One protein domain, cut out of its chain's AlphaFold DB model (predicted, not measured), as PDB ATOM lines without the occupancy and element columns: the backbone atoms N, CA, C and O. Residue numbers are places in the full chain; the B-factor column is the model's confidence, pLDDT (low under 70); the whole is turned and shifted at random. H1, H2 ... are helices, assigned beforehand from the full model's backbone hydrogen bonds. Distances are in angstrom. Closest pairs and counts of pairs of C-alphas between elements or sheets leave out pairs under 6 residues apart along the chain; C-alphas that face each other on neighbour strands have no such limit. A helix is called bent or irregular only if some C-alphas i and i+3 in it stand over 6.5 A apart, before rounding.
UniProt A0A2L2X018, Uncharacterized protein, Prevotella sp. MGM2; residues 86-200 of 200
ATOM      1  N   ASP A  86     169.268 173.172 134.528       90.94
ATOM      2  CA  ASP A  86     168.995 171.910 135.227       90.94
ATOM      3  C   ASP A  86     168.402 172.181 136.622       90.94
ATOM      4  O   ASP A  86     167.439 171.543 137.048       90.94
ATOM      5  N   GLN A  87     168.935 173.167 137.344       93.31
ATOM      6  CA  GLN A  87     168.417 173.577 138.647       93.31
ATOM      7  C   GLN A  87     167.048 174.257 138.542       93.31
ATOM      8  O   GLN A  87     166.240 174.164 139.469       93.31
ATOM      9  N   LEU A  88     166.744 174.937 137.431       94.25
ATOM     10  CA  LEU A  88     165.424 175.526 137.197       94.25
ATOM     11  C   LEU A  88     164.318 174.473 137.065       94.25
ATOM     12  O   LEU A  88     163.184 174.736 137.487       94.25
ATOM     13  N   GLU A  89     164.634 173.275 136.565       94.50
ATOM     14  CA  GLU A  89     163.683 172.158 136.500       94.50
ATOM     15  C   GLU A  89     163.128 171.776 137.881       94.50
ATOM     16  O   GLU A  89     161.974 171.350 137.994       94.50
ATOM     17  N   GLU A  90     163.887 171.995 138.960       93.81
ATOM     18  CA  GLU A  90     163.417 171.736 140.327       93.81
ATOM     19  C   GLU A  90     162.236 172.639 140.728       93.81
ATOM     20  O   GLU A  90     161.442 172.280 141.600       93.81
ATOM     21  N   TYR A  91     162.083 173.795 140.076       95.25
ATOM     22  CA  TYR A  91     161.067 174.799 140.399       95.25
ATOM     23  C   TYR A  91     159.918 174.851 139.394       95.25
ATOM     24  O   TYR A  91     158.809 175.274 139.750       95.25
ATOM     25  N   VAL A  92     160.161 174.452 138.142       96.81
ATOM     26  CA  VAL A  92     159.208 174.662 137.044       96.81
ATOM     27  C   VAL A  92     157.884 173.939 137.276       96.81
ATOM     28  O   VAL A  92     156.837 174.507 136.982       96.81
ATOM     29  N   LYS A  93     157.885 172.741 137.882       95.75
ATOM     30  CA  LYS A  93     156.647 171.981 138.140       95.75
ATOM     31  C   LYS A  93     155.695 172.728 139.068       95.75
ATOM     32  O   LYS A  93     154.542 172.971 138.711       95.75
ATOM     33  N   ASP A  94     156.173 173.125 140.242       95.25
ATOM     34  CA  ASP A  94     155.349 173.835 141.222       95.25
ATOM     35  C   ASP A  94     154.911 175.200 140.686       95.25
ATOM     36  O   ASP A  94     153.771 175.632 140.893       95.25
ATOM     37  N   TRP A  95     155.799 175.887 139.968       97.00
ATOM     38  CA  TRP A  95     155.464 177.142 139.310       97.00
ATOM     39  C   TRP A  95     154.360 176.953 138.257       97.00
ATOM     40  O   TRP A  95     153.348 177.659 138.300       97.00
ATOM     41  N   PHE A  96     154.499 175.956 137.381       97.50
ATOM     42  CA  PHE A  96     153.564 175.683 136.295       97.50
ATOM     43  C   PHE A  96     152.188 175.265 136.808       97.50
ATOM     44  O   PHE A  96     151.179 175.762 136.315       97.50
ATOM     45  N   VAL A  97     152.119 174.431 137.852       97.31
ATOM     46  CA  VAL A  97     150.843 174.050 138.480       97.31
ATOM     47  C   VAL A  97     150.084 175.284 138.973       97.31
ATOM     48  O   VAL A  97     148.876 175.394 138.758       97.31
ATOM     49  N   ASN A  98     150.773 176.244 139.596       96.38
ATOM     50  CA  ASN A  98     150.140 177.492 140.030       96.38
ATOM     51  C   ASN A  98     149.706 178.358 138.837       96.38
ATOM     52  O   ASN A  98     148.610 178.922 138.850       96.38
ATOM     53  N   PHE A  99     150.546 178.447 137.803       96.00
ATOM     54  CA  PHE A  99     150.244 179.170 136.570       96.00
ATOM     55  C   PHE A  99     148.992 178.611 135.879       96.00
ATOM     56  O   PHE A  99     148.022 179.341 135.683       96.00
ATOM     57  N   ILE A 100     148.954 177.309 135.590       96.62
ATOM     58  CA  ILE A 100     147.853 176.680 134.854       96.62
ATOM     59  C   ILE A 100     146.543 176.680 135.654       96.62
ATOM     60  O   ILE A 100     145.463 176.845 135.086       96.62
ATOM     61  N   GLN A 101     146.609 176.568 136.986       97.31
ATOM     62  CA  GLN A 101     145.438 176.742 137.851       97.31
ATOM     63  C   GLN A 101     144.861 178.154 137.753       97.31
ATOM     64  O   GLN A 101     143.639 178.313 137.715       97.31
ATOM     65  N   LYS A 102     145.726 179.172 137.697       96.50
ATOM     66  CA  LYS A 102     145.305 180.561 137.529       96.50
ATOM     67  C   LYS A 102     144.694 180.796 136.148       96.50
ATOM     68  O   LYS A 102     143.602 181.344 136.084       96.50
ATOM     69  N   VAL A 103     145.322 180.307 135.073       95.12
ATOM     70  CA  VAL A 103     144.764 180.382 133.706       95.12
ATOM     71  C   VAL A 103     143.378 179.738 133.654       95.12
ATOM     72  O   VAL A 103     142.424 180.353 133.186       95.12
ATOM     73  N   LYS A 104     143.218 178.538 134.225       95.56
ATOM     74  CA  LYS A 104     141.911 177.870 134.311       95.56
ATOM     75  C   LYS A 104     140.873 178.710 135.065       95.56
ATOM     76  O   LYS A 104     139.709 178.713 134.676       95.56
ATOM     77  N   ALA A 105     141.263 179.372 136.152       96.50
ATOM     78  CA  ALA A 105     140.352 180.175 136.967       96.50
ATOM     79  C   ALA A 105     139.946 181.495 136.291       96.50
ATOM     80  O   ALA A 105     138.785 181.892 136.395       96.50
ATOM     81  N   ASP A 106     140.888 182.151 135.613       95.44
ATOM     82  CA  ASP A 106     140.704 183.482 135.033       95.44
ATOM     83  C   ASP A 106     140.123 183.419 133.605       95.44
ATOM     84  O   ASP A 106     139.312 184.269 133.234       95.44
ATOM     85  N   GLU A 107     140.490 182.400 132.820       94.00
ATOM     86  CA  GLU A 107     140.196 182.311 131.380       94.00
ATOM     87  C   GLU A 107     139.436 181.037 130.966       94.00
ATOM     88  O   GLU A 107     138.851 180.974 129.883       94.00
ATOM     89  N   GLY A 108     139.378 180.029 131.839       94.88
ATOM     90  CA  GLY A 108     138.640 178.791 131.593       94.88
ATOM     91  C   GLY A 108     139.375 177.783 130.704       94.88
ATOM     92  O   GLY A 108     140.575 177.869 130.455       94.88
ATOM     93  N   TYR A 109     138.642 176.763 130.254       95.38
ATOM     94  CA  TYR A 109     139.223 175.591 129.594       95.38
ATOM     95  C   TYR A 109     139.689 175.817 128.154       95.38
ATOM     96  O   TYR A 109     140.594 175.113 127.712       95.38
ATOM     97  N   ASN A 110     139.140 176.805 127.444       94.31
ATOM     98  CA  ASN A 110     139.612 177.140 126.098       94.31
ATOM     99  C   ASN A 110     141.094 177.557 126.124       94.31
ATOM    100  O   ASN A 110     141.857 177.108 125.276       94.31
ATOM    101  N   SER A 111     141.525 178.326 127.133       94.19
ATOM    102  CA  SER A 111     142.937 178.702 127.297       94.19
ATOM    103  C   SER A 111     143.826 177.522 127.693       94.19
ATOM    104  O   SER A 111     144.985 177.467 127.301       94.19
ATOM    105  N   ILE A 112     143.293 176.532 128.419       97.00
ATOM    106  CA  ILE A 112     144.030 175.295 128.727       97.00
ATOM    107  C   ILE A 112     144.286 174.476 127.462       97.00
ATOM    108  O   ILE A 112     145.389 173.976 127.263       97.00
ATOM    109  N   ILE A 113     143.274 174.351 126.604       96.69
ATOM    110  CA  ILE A 113     143.411 173.658 125.321       96.69
ATOM    111  C   ILE A 113     144.373 174.427 124.413       96.69
ATOM    112  O   ILE A 113     145.268 173.819 123.841       96.69
ATOM    113  N   TYR A 114     144.268 175.759 124.371       95.38
ATOM    114  CA  TYR A 114     145.201 176.602 123.628       95.38
ATOM    115  C   TYR A 114     146.654 176.382 124.066       95.38
ATOM    116  O   TYR A 114     147.514 176.223 123.204       95.38
ATOM    117  N   LEU A 115     146.931 176.333 125.378       96.06
ATOM    118  CA  LEU A 115     148.268 176.022 125.891       96.06
ATOM    119  C   LEU A 115     148.752 174.667 125.374       96.06
ATOM    120  O   LEU A 115     149.860 174.577 124.865       96.06
ATOM    121  N   TYR A 116     147.923 173.628 125.468       97.38
ATOM    122  CA  TYR A 116     148.297 172.301 124.987       97.38
ATOM    123  C   TYR A 116     148.628 172.293 123.486       97.38
ATOM    124  O   TYR A 116     149.672 171.786 123.094       97.38
ATOM    125  N   GLU A 117     147.787 172.912 122.654       96.12
ATOM    126  CA  GLU A 117     147.989 172.928 121.201       96.12
ATOM    127  C   GLU A 117     149.162 173.810 120.752       96.12
ATOM    128  O   GLU A 117     149.827 173.488 119.774       96.12
ATOM    129  N   ASN A 118     149.402 174.938 121.430       95.19
ATOM    130  CA  ASN A 118     150.326 175.974 120.949       95.19
ATOM    131  C   ASN A 118     151.634 176.062 121.746       95.19
ATOM    132  O   ASN A 118     152.542 176.769 121.321       95.19
ATOM    133  N   CYS A 119     151.736 175.414 122.904       95.44
ATOM    134  CA  CYS A 119     152.979 175.351 123.682       95.44
ATOM    135  C   CYS A 119     153.538 173.929 123.763       95.44
ATOM    136  O   CYS A 119     154.737 173.763 123.914       95.44
ATOM    137  N   PHE A 120     152.681 172.907 123.677       95.00
ATOM    138  CA  PHE A 120     153.078 171.503 123.841       95.00
ATOM    139  C   PHE A 120     152.909 170.683 122.555       95.00
ATOM    140  O   PHE A 120     152.904 169.456 122.618       95.00
ATOM    141  N   ASP A 121     152.716 171.349 121.408       93.31
ATOM    142  CA  ASP A 121     152.473 170.726 120.096       93.31
ATOM    143  C   ASP A 121     151.390 169.627 120.115       93.31
ATOM    144  O   ASP A 121     151.416 168.668 119.337       93.31
ATOM    145  N   GLY A 122     150.432 169.749 121.036       94.81
ATOM    146  CA  GLY A 122     149.381 168.769 121.248       94.81
ATOM    147  C   GLY A 122     148.249 168.873 120.230       94.81
ATOM    148  O   GLY A 122     147.978 169.937 119.677       94.81
ATOM    149  N   ASP A 123     147.512 167.782 120.029       95.88
ATOM    150  CA  ASP A 123     146.199 167.822 119.382       95.88
ATOM    151  C   ASP A 123     145.158 167.484 120.447       95.88
ATOM    152  O   ASP A 123     145.179 166.392 121.006       95.88
ATOM    153  N   TYR A 124     144.213 168.383 120.749       93.50
ATOM    154  CA  TYR A 124     143.184 168.102 121.765       93.50
ATOM    155  C   TYR A 124     142.421 166.794 121.488       93.50
ATOM    156  O   TYR A 124     141.834 166.203 122.399       93.50
ATOM    157  N   ARG A 125     142.411 166.321 120.234       94.12
ATOM    158  CA  ARG A 125     141.826 165.033 119.849       94.12
ATOM    159  C   ARG A 125     142.514 163.833 120.486       94.12
ATOM    160  O   ARG A 125     141.874 162.789 120.575       94.12
ATOM    161  N   ASP A 126     143.730 163.986 120.996       95.62
ATOM    162  CA  ASP A 126     144.440 162.971 121.779       95.62
ATOM    163  C   ASP A 126     143.665 162.566 123.044       95.62
ATOM    164  O   ASP A 126     143.853 161.471 123.574       95.62
ATOM    165  N   PHE A 127     142.732 163.410 123.496       96.50
ATOM    166  CA  PHE A 127     141.868 163.148 124.647       96.50
ATOM    167  C   PHE A 127     140.452 162.699 124.281       96.50
ATOM    168  O   PHE A 127     139.594 162.646 125.165       96.50
ATOM    169  N   VAL A 128     140.172 162.409 123.010       96.12
ATOM    170  CA  VAL A 128     138.851 161.977 122.533       96.12
ATOM    171  C   VAL A 128     138.819 160.455 122.426       96.12
ATOM    172  O   VAL A 128     139.494 159.865 121.588       96.12
ATOM    173  N   ASP A 129     137.982 159.812 123.239       95.25
ATOM    174  CA  ASP A 129     137.946 158.348 123.351       95.25
ATOM    175  C   ASP A 129     136.850 157.705 122.490       95.25
ATOM    176  O   ASP A 129     136.893 156.506 122.197       95.25
ATOM    177  N   THR A 130     135.812 158.464 122.124       96.69
ATOM    178  CA  THR A 130     134.627 157.916 121.448       96.69
ATOM    179  C   THR A 130     134.121 158.803 120.318       96.69
ATOM    180  O   THR A 130     134.219 160.025 120.386       96.69
ATOM    181  N   ASP A 131     133.458 158.192 119.332       95.94
ATOM    182  CA  ASP A 131     132.782 158.922 118.248       95.94
ATOM    183  C   ASP A 131     131.773 159.946 118.792       95.94
ATOM    184  O   ASP A 131     131.642 161.039 118.258       95.94
ATOM    185  N   LYS A 132     131.107 159.631 119.912       95.62
ATOM    186  CA  LYS A 132     130.166 160.551 120.561       95.62
ATOM    187  C   LYS A 132     130.863 161.811 121.088       95.62
ATOM    188  O   LYS A 132     130.309 162.896 120.973       95.62
ATOM    189  N   GLU A 133     132.036 161.657 121.695       96.62
ATOM    190  CA  GLU A 133     132.843 162.785 122.172       96.62
ATOM    191  C   GLU A 133     133.350 163.628 120.987       96.62
ATOM    192  O   GLU A 133     133.317 164.856 121.048       96.62
ATOM    193  N   ALA A 134     133.738 162.987 119.879       94.81
ATOM    194  CA  ALA A 134     134.140 163.678 118.650       94.81
ATOM    195  C   ALA A 134     132.985 164.472 118.007       94.81
ATOM    196  O   ALA A 134     133.175 165.619 117.583       94.81
ATOM    197  N   ASP A 135     131.790 163.879 117.954       95.38
ATOM    198  CA  ASP A 135     130.573 164.530 117.463       95.38
ATOM    199  C   ASP A 135     130.215 165.738 118.344       95.38
ATOM    200  O   ASP A 135     129.959 166.824 117.828       95.38
ATOM    201  N   GLU A 136     130.280 165.583 119.673       94.31
ATOM    202  CA  GLU A 136     130.017 166.663 120.632       94.31
ATOM    203  C   GLU A 136     130.942 167.865 120.411       94.31
ATOM    204  O   GLU A 136     130.461 168.995 120.370       94.31
ATOM    205  N   ILE A 137     132.243 167.637 120.203       93.31
ATOM    206  CA  ILE A 137     133.196 168.718 119.907       93.31
ATOM    207  C   ILE A 137     132.865 169.397 118.575       93.31
ATOM    208  O   ILE A 137     132.915 170.619 118.477       93.31
ATOM    209  N   THR A 138     132.522 168.618 117.547       92.44
ATOM    210  CA  THR A 138     132.221 169.147 116.206       92.44
ATOM    211  C   THR A 138     130.963 170.021 116.200       92.44
ATOM    212  O   THR A 138     130.867 170.973 115.423       92.44
ATOM    213  N   GLU A 139     129.990 169.696 117.048       92.19
ATOM    214  CA  GLU A 139     128.730 170.428 117.175       92.19
ATOM    215  C   GLU A 139     128.803 171.608 118.161       92.19
ATOM    216  O   GLU A 139     127.915 172.469 118.152       92.19
ATOM    217  N   ALA A 140     129.833 171.664 119.008       87.69
ATOM    218  CA  ALA A 140     129.966 172.681 120.040       87.69
ATOM    219  C   ALA A 140     130.503 174.019 119.498       87.69
ATOM    220  O   ALA A 140     131.295 174.079 118.561       87.69
ATOM    221  N   TYR A 141     130.054 175.119 120.112       85.44
ATOM    222  CA  TYR A 141     130.588 176.461 119.840       85.44
ATOM    223  C   TYR A 141     131.878 176.737 120.628       85.44
ATOM    224  O   TYR A 141     132.783 177.381 120.110       85.44
ATOM    225  N   ASP A 142     131.946 176.224 121.859       88.12
ATOM    226  CA  ASP A 142     133.105 176.260 122.752       88.12
ATOM    227  C   ASP A 142     133.523 174.829 123.089       88.12
ATOM    228  O   ASP A 142     132.693 173.915 123.039       88.12
ATOM    229  N   TYR A 143     134.781 174.621 123.478       91.06
ATOM    230  CA  TYR A 143     135.228 173.288 123.856       91.06
ATOM    231  C   TYR A 143     134.470 172.764 125.088       91.06
ATOM    232  O   TYR A 143     134.276 173.504 126.060       91.06
ATOM    233  N   PRO A 144     134.062 171.480 125.095       93.69
ATOM    234  CA  PRO A 144     133.429 170.881 126.261       93.69
ATOM    235  C   PRO A 144     134.338 170.903 127.499       93.69
ATOM    236  O   PRO A 144     135.541 170.658 127.408       93.69
ATOM    237  N   GLU A 145     133.758 171.106 128.689       94.50
ATOM    238  CA  GLU A 145     134.529 171.153 129.945       94.50
ATOM    239  C   GLU A 145     135.328 169.869 130.204       94.50
ATOM    240  O   GLU A 145     136.446 169.934 130.710       94.50
ATOM    241  N   TRP A 146     134.780 168.705 129.836       96.19
ATOM    242  CA  TRP A 146     135.452 167.419 130.033       96.19
ATOM    243  C   TRP A 146     136.743 167.311 129.216       96.19
ATOM    244  O   TRP A 146     137.702 166.694 129.678       96.19
ATOM    245  N   LEU A 147     136.783 167.924 128.028       97.06
ATOM    246  CA  LEU A 147     137.965 167.937 127.171       97.06
ATOM    247  C   LEU A 147     139.047 168.793 127.824       97.06
ATOM    248  O   LEU A 147     140.166 168.334 128.033       97.06
ATOM    249  N   GLY A 148     138.671 169.999 128.247       96.62
ATOM    250  CA  GLY A 148     139.565 170.889 128.977       96.62
ATOM    251  C   GLY A 148     140.080 170.297 130.287       96.62
ATOM    252  O   GLY A 148     141.235 170.514 130.641       96.62
ATOM    253  N   GLU A 149     139.262 169.525 131.003       97.75
ATOM    254  CA  GLU A 149     139.681 168.829 132.221       97.75
ATOM    255  C   GLU A 149     140.695 167.714 131.928       97.75
ATOM    256  O   GLU A 149     141.667 167.572 132.671       97.75
ATOM    257  N   ARG A 150     140.523 166.956 130.835       98.00
ATOM    258  CA  ARG A 150     141.517 165.962 130.391       98.00
ATOM    259  C   ARG A 150     142.834 166.632 129.990       98.00
ATOM    260  O   ARG A 150     143.869 166.223 130.515       98.00
ATOM    261  N   CYS A 151     142.795 167.700 129.186       97.81
ATOM    262  CA  CYS A 151     143.987 168.487 128.844       97.81
ATOM    263  C   CYS A 151     144.678 169.037 130.098       97.81
ATOM    264  O   CYS A 151     145.884 168.889 130.260       97.81
ATOM    265  N   PHE A 152     143.914 169.628 131.024       98.00
ATOM    266  CA  PHE A 152     144.443 170.151 132.286       98.00
ATOM    267  C   PHE A 152     145.168 169.063 133.084       98.00
ATOM    268  O   PHE A 152     146.283 169.279 133.547       98.00
ATOM    269  N   ASN A 153     144.542 167.891 133.232       98.00
ATOM    270  CA  ASN A 153     145.106 166.768 133.977       98.00
ATOM    271  C   ASN A 153     146.360 166.187 133.313       98.00
ATOM    272  O   ASN A 153     147.252 165.719 134.016       98.00
ATOM    273  N   TYR A 154     146.436 166.224 131.982       97.88
ATOM    274  CA  TYR A 154     147.651 165.873 131.261       97.88
ATOM    275  C   TYR A 154     148.760 166.897 131.512       97.88
ATOM    276  O   TYR A 154     149.838 166.515 131.957       97.88
ATOM    277  N   LEU A 155     148.483 168.191 131.333       97.94
ATOM    278  CA  LEU A 155     149.477 169.256 131.483       97.94
ATOM    279  C   LEU A 155     150.102 169.287 132.887       97.94
ATOM    280  O   LEU A 155     151.312 169.426 133.018       97.94
ATOM    281  N   ILE A 156     149.324 169.073 133.953       97.19
ATOM    282  CA  ILE A 156     149.878 168.985 135.323       97.19
ATOM    283  C   ILE A 156     150.760 167.746 135.559       97.19
ATOM    284  O   ILE A 156     151.420 167.661 136.593       97.19
ATOM    285  N   SER A 157     150.723 166.763 134.654       96.69
ATOM    286  CA  SER A 157     151.525 165.538 134.722       96.69
ATOM    287  C   SER A 157     152.794 165.585 133.869       96.69
ATOM    288  O   SER A 157     153.604 164.667 133.973       96.69
ATOM    289  N   VAL A 158     152.969 166.640 133.065       97.06
ATOM    290  CA  VAL A 158     154.142 166.836 132.205       97.06
ATOM    291  C   VAL A 158     155.417 166.918 133.054       97.06
ATOM    292  O   VAL A 158     155.432 167.462 134.167       97.06
ATOM    293  N   GLU A 159     156.492 166.315 132.551       96.94
ATOM    294  CA  GLU A 159     157.774 166.282 133.249       96.94
ATOM    295  C   GLU A 159     158.480 167.643 133.220       96.94
ATOM    296  O   GLU A 159     158.232 168.471 132.351       96.94
ATOM    297  N   ALA A 160     159.360 167.893 134.193       96.25
ATOM    298  CA  ALA A 160     159.976 169.211 134.373       96.25
ATOM    299  C   ALA A 160     160.779 169.653 133.140       96.25
ATOM    300  O   ALA A 160     160.629 170.787 132.694       96.25
ATOM    301  N   SER A 161     161.552 168.738 132.560       94.94
ATOM    302  CA  SER A 161     162.326 168.980 131.342       94.94
ATOM    303  C   SER A 161     161.440 169.349 130.150       94.94
ATOM    304  O   SER A 161     161.753 170.271 129.408       94.94
ATOM    305  N   GLU A 162     160.297 168.676 129.996       95.81
ATOM    306  CA  GLU A 162     159.339 168.952 128.919       95.81
ATOM    307  C   GLU A 162     158.621 170.289 129.150       95.81
ATOM    308  O   GLU A 162     158.389 171.030 128.203       95.81
ATOM    309  N   LEU A 163     158.343 170.661 130.407       96.75
ATOM    310  CA  LEU A 163     157.860 172.004 130.742       96.75
ATOM    311  C   LEU A 163     158.895 173.086 130.411       96.75
ATOM    312  O   LEU A 163     158.516 174.137 129.901       96.75
ATOM    313  N   MET A 164     160.175 172.855 130.716       95.75
ATOM    314  CA  MET A 164     161.244 173.801 130.386       95.75
ATOM    315  C   MET A 164     161.387 173.969 128.875       95.75
ATOM    316  O   MET A 164     161.450 175.100 128.409       95.75
ATOM    317  N   GLU A 165     161.378 172.873 128.117       94.19
ATOM    318  CA  GLU A 165     161.450 172.904 126.653       94.19
ATOM    319  C   GLU A 165     160.240 173.626 126.046       94.19
ATOM    320  O   GLU A 165     160.410 174.570 125.280       94.19
ATOM    321  N   ALA A 166     159.027 173.252 126.459       94.69
ATOM    322  CA  ALA A 166     157.786 173.808 125.926       94.69
ATOM    323  C   ALA A 166     157.582 175.291 126.269       94.69
ATOM    324  O   ALA A 166     157.057 176.051 125.465       94.69
ATOM    325  N   LEU A 167     157.941 175.726 127.482       94.94
ATOM    326  CA  LEU A 167     157.605 177.072 127.970       94.94
ATOM    327  C   LEU A 167     158.773 178.056 127.905       94.94
ATOM    328  O   LEU A 167     158.560 179.269 127.849       94.94
ATOM    329  N   PHE A 168     159.995 177.537 127.952       94.19
ATOM    330  CA  PHE A 168     161.224 178.297 128.110       94.19
ATOM    331  C   PHE A 168     162.296 177.764 127.152       94.19
ATOM    332  O   PHE A 168     163.432 177.543 127.562       94.19
ATOM    333  N   GLU A 169     161.967 177.551 125.877       85.38
ATOM    334  CA  GLU A 169     162.951 177.114 124.876       85.38
ATOM    335  C   GLU A 169     164.154 178.083 124.829       85.38
ATOM    336  O   GLU A 169     165.313 177.666 124.926       85.38
ATOM    337  N   ASP A 170     163.879 179.394 124.805       80.75
ATOM    338  CA  ASP A 170     164.884 180.459 124.793       80.75
ATOM    339  C   ASP A 170     164.593 181.617 125.780       80.75
ATOM    340  O   ASP A 170     163.640 181.610 126.568       80.75
ATOM    341  N   ASP A 171     165.464 182.631 125.770       80.69
ATOM    342  CA  ASP A 171     165.346 183.822 126.619       80.69
ATOM    343  C   ASP A 171     164.433 184.925 126.037       80.69
ATOM    344  O   ASP A 171     164.245 185.965 126.679       80.69
ATOM    345  N   ASN A 172     163.855 184.739 124.845       81.75
ATOM    346  CA  ASN A 172     163.024 185.739 124.162       81.75
ATOM    347  C   ASN A 172     161.548 185.699 124.592       81.75
ATOM    348  O   ASN A 172     160.774 186.579 124.207       81.75
ATOM    349  N   GLY A 173     161.182 184.734 125.440       84.31
ATOM    350  CA  GLY A 173     159.805 184.509 125.872       84.31
ATOM    351  C   GLY A 173     159.014 183.688 124.856       84.31
ATOM    352  O   GLY A 173     159.438 183.486 123.724       84.31
ATOM    353  N   HIS A 174     157.852 183.195 125.274       90.88
ATOM    354  CA  HIS A 174     157.088 182.249 124.469       90.88
ATOM    355  C   HIS A 174     156.280 182.953 123.368       90.88
ATOM    356  O   HIS A 174     155.428 183.794 123.656       90.88
ATOM    357  N   GLU A 175     156.469 182.564 122.106       89.12
ATOM    358  CA  GLU A 175     155.853 183.238 120.949       89.12
ATOM    359  C   GLU A 175     154.315 183.226 120.958       89.12
ATOM    360  O   GLU A 175     153.678 184.207 120.569       89.12
ATOM    361  N   ASN A 176     153.711 182.142 121.453       90.31
ATOM    362  CA  ASN A 176     152.255 181.976 121.487       90.31
ATOM    363  C   ASN A 176     151.578 182.565 122.733       90.31
ATOM    364  O   ASN A 176     150.346 182.541 122.806       90.31
ATOM    365  N   LEU A 177     152.339 183.099 123.700       90.25
ATOM    366  CA  LEU A 177     151.800 183.605 124.965       90.25
ATOM    367  C   LEU A 177     152.087 185.096 125.143       90.25
ATOM    368  O   LEU A 177     153.215 185.566 125.052       90.25
ATOM    369  N   THR A 178     151.035 185.856 125.438       87.44
ATOM    370  CA  THR A 178     151.153 187.283 125.761       87.44
ATOM    371  C   THR A 178     151.409 187.457 127.254       87.44
ATOM    372  O   THR A 178     150.811 186.752 128.062       87.44
ATOM    373  N   ASP A 179     152.277 188.405 127.621       86.88
ATOM    374  CA  ASP A 179     152.632 188.714 129.016       86.88
ATOM    375  C   ASP A 179     153.173 187.504 129.818       86.88
ATOM    376  O   ASP A 179     153.100 187.474 131.050       86.88
ATOM    377  N   PHE A 180     153.736 186.509 129.127       92.38
ATOM    378  CA  PHE A 180     154.392 185.350 129.732       92.38
ATOM    379  C   PHE A 180     155.858 185.669 130.070       92.38
ATOM    380  O   PHE A 180     156.515 186.367 129.290       92.38
ATOM    381  N   PRO A 181     156.392 185.209 131.218       94.00
ATOM    382  CA  PRO A 181     157.770 185.503 131.584       94.00
ATOM    383  C   PRO A 181     158.767 184.866 130.615       94.00
ATOM    384  O   PRO A 181     158.582 183.739 130.165       94.00
ATOM    385  N   THR A 182     159.871 185.559 130.343       94.00
ATOM    386  CA  THR A 182     161.024 184.928 129.686       94.00
ATOM    387  C   THR A 182     161.710 183.932 130.625       94.00
ATOM    388  O   THR A 182     161.554 184.034 131.849       94.00
ATOM    389  N   LYS A 183     162.529 183.013 130.087       94.19
ATOM    390  CA  LYS A 183     163.354 182.101 130.905       94.19
ATOM    391  C   LYS A 183     164.182 182.873 131.932       94.19
ATOM    392  O   LYS A 183     164.182 182.546 133.113       94.19
ATOM    393  N   GLU A 184     164.797 183.973 131.514       91.00
ATOM    394  CA  GLU A 184     165.567 184.842 132.402       91.00
ATOM    395  C   GLU A 184     164.721 185.516 133.503       91.00
ATOM    396  O   GLU A 184     165.165 185.655 134.644       91.00
ATOM    397  N   GLN A 185     163.485 185.926 133.208       93.38
ATOM    398  CA  GLN A 185     162.578 186.461 134.233       93.38
ATOM    399  C   GLN A 185     162.149 185.378 135.227       93.38
ATOM    400  O   GLN A 185     162.137 185.632 136.434       93.38
ATOM    401  N   PHE A 186     161.849 184.177 134.730       95.62
ATOM    402  CA  PHE A 186     161.562 183.011 135.557       95.62
ATOM    403  C   PHE A 186     162.758 182.664 136.457       95.62
ATOM    404  O   PHE A 186     162.589 182.549 137.674       95.62
ATOM    405  N   ARG A 187     163.979 182.636 135.906       94.56
ATOM    406  CA  ARG A 187     165.225 182.413 136.653       94.56
ATOM    407  C   ARG A 187     165.397 183.415 137.785       94.56
ATOM    408  O   ARG A 187     165.580 183.018 138.933       94.56
ATOM    409  N   LYS A 188     165.238 184.715 137.508       92.50
ATOM    410  CA  LYS A 188     165.302 185.767 138.541       92.50
ATOM    411  C   LYS A 188     164.266 185.569 139.645       92.50
ATOM    412  O   LYS A 188     164.572 185.778 140.822       92.50
ATOM    413  N   GLU A 189     163.043 185.172 139.289       94.44
ATOM    414  CA  GLU A 189     162.000 184.864 140.269       94.44
ATOM    415  C   GLU A 189     162.405 183.673 141.154       94.44
ATOM    416  O   GLU A 189     162.272 183.752 142.380       94.44
ATOM    417  N   MET A 190     162.926 182.593 140.560       94.75
ATOM    418  CA  MET A 190     163.317 181.383 141.288       94.75
ATOM    419  C   MET A 190     164.551 181.604 142.158       94.75
ATOM    420  O   MET A 190     164.508 181.247 143.333       94.75
ATOM    421  N   MET A 191     165.577 182.308 141.675       92.44
ATOM    422  CA  MET A 191     166.732 182.715 142.489       92.44
ATOM    423  C   MET A 191     166.281 183.504 143.727       92.44
ATOM    424  O   MET A 191     166.726 183.261 144.846       92.44
ATOM    425  N   CYS A 192     165.314 184.415 143.574       90.31
ATOM    426  CA  CYS A 192     164.744 185.163 144.696       90.31
ATOM    427  C   CYS A 192     163.978 184.281 145.702       90.31
ATOM    428  O   CYS A 192     163.903 184.634 146.884       90.31
ATOM    429  N   LYS A 193     163.369 183.173 145.263       88.62
ATOM    430  CA  LYS A 193     162.746 182.176 146.152       88.62
ATOM    431  C   LYS A 193     163.808 181.313 146.835       88.62
ATOM    432  O   LYS A 193     163.728 181.155 148.051       88.62
ATOM    433  N   HIS A 194     164.812 180.862 146.088       86.81
ATOM    434  CA  HIS A 194     165.932 180.055 146.566       86.81
ATOM    435  C   HIS A 194     166.715 180.762 147.685       86.81
ATOM    436  O   HIS A 194     166.787 180.262 148.809       86.81
ATOM    437  N   LYS A 195     167.144 182.013 147.451       85.00
ATOM    438  CA  LYS A 195     167.822 182.844 148.465       85.00
ATOM    439  C   LYS A 195     166.996 182.999 149.753       85.00
ATOM    440  O   LYS A 195     167.546 183.098 150.847       85.00
ATOM    441  N   LYS A 196     165.659 183.037 149.658       80.06
ATOM    442  CA  LYS A 196     164.769 183.142 150.833       80.06
ATOM    443  C   LYS A 196     164.628 181.830 151.598       80.06
ATOM    444  O   LYS A 196     164.437 181.893 152.810       80.06
ATOM    445  N   SER A 197     164.674 180.681 150.922       77.31
ATOM    446  CA  SER A 197     164.630 179.379 151.597       77.31
ATOM    447  C   SER A 197     165.915 179.076 152.358       77.31
ATOM    448  O   SER A 197     165.831 178.500 153.435       77.31
ATOM    449  N   GLU A 198     167.077 179.511 151.868       75.62
ATOM    450  CA  GLU A 198     168.359 179.272 152.551       75.62
ATOM    451  C   GLU A 198     168.582 180.151 153.795       75.62
ATOM    452  O   GLU A 198     169.404 179.838 154.654       75.62
ATOM    453  N   GLN A 199     167.840 181.256 153.920       71.06
ATOM    454  CA  GLN A 199     167.931 182.179 155.059       71.06
ATOM    455  C   GLN A 199     166.999 181.821 156.238       71.06
ATOM    456  O   GLN A 199     167.012 182.540 157.244       71.06
ATOM    457  N   GLN A 200     166.180 180.767 156.127       52.09
ATOM    458  CA  GLN A 200     165.248 180.298 157.172       52.09
ATOM    459  C   GLN A 200     165.781 179.080 157.927       52.09
ATOM    460  O   GLN A 200     165.574 179.049 159.164       52.09
TER     461      GLN A 200
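AT A GLANCE: This is residues 86 to 200 of the 200 residues of an uncharacterized protein of Prevotella sp. MGM2 (UniProt A0A2L2X018). This is an elongated, crossed packing of helices: the long kinked helix H1 folds back into H2 as a helical hairpin, H5 packs at a steep tilt on H2, and H6 packs on H1 nearer its beginning. H4 lies at one end of the length and H7 toward the other, with residues 195 to 200 sticking out. The 115 printed residues hold seven named helices, H1 to H7 in chain order, and no named strand; the class is all helix. The whole is only just compact, close to loose, with a radius of gyration of the C-alphas of 16.1 A, and the C-alphas span 55 by 29 by 24 A.

HOW THE PARTS SIT: Start at H1, residues 86 to 107, which has a kink of 40 degrees near residue 93 and is irregular, with C-alphas 90 and 93 7.1 A apart. With its residues 100 to 104 alone it touches H2, residues 109 to 119; the closest C-alphas, of Lys 104 and Ile 112, are 6.5 A apart. This hairpin runs opposite ways at a steep tilt of 36 degrees, only just past shallow. Look next at H5, residues 145 to 155, which touches H2 at a steep tilt of 40 degrees, the same way, the C-alphas of Tyr 109 and Gly 148 coming closest at 4.8 A. H3, residues 124 to 127, touches H5, closest at the C-alphas of Phe 127 and Arg 150, 6.4 A. H4, residues 131 to 139, touches no helix but is near H3. Back at H1, residues 89 to 96 alone touch H6, residues 160 to 167, with the closest C-alphas, of Glu 89 and Ala 160, 5.2 A apart. H7, residues 183 to 198, only just touches H1, with 3 pairs of C-alphas within 8 A, the closest being Leu 88 and Arg 187 at 6.9 A. Every O i to N i+4 pair is within hydrogen-bond range in H2, H4, H5 and H6, against 14 of 18 in H1 and 11 of 12 in H7; H3 is too short for such a pair.

IN THESE COORDINATES: Find C-alpha 86 at (168.995, 171.910, 135.227); from there H1 runs 30.9 A to C-alpha 107 at (140.196, 182.311, 131.380). H2 covers 15.0 A, H3 5.9 A, H4 12.2 A, H5 15.1 A and H6 10.4 A. H7 runs 22.4 A and ends at C-alpha 198, (168.359, 179.272, 152.551).

THE WHOLE: The C-alphas of Asp 131 and Gln 199, the two farthest apart, are separated by 56.0 A. The printed part has no cut. The link from H6 to H7, residues 168 to 182, is long, and the other links are tight. Mean pLDDT of the printed part is 92.9; residue 200 alone is under 70.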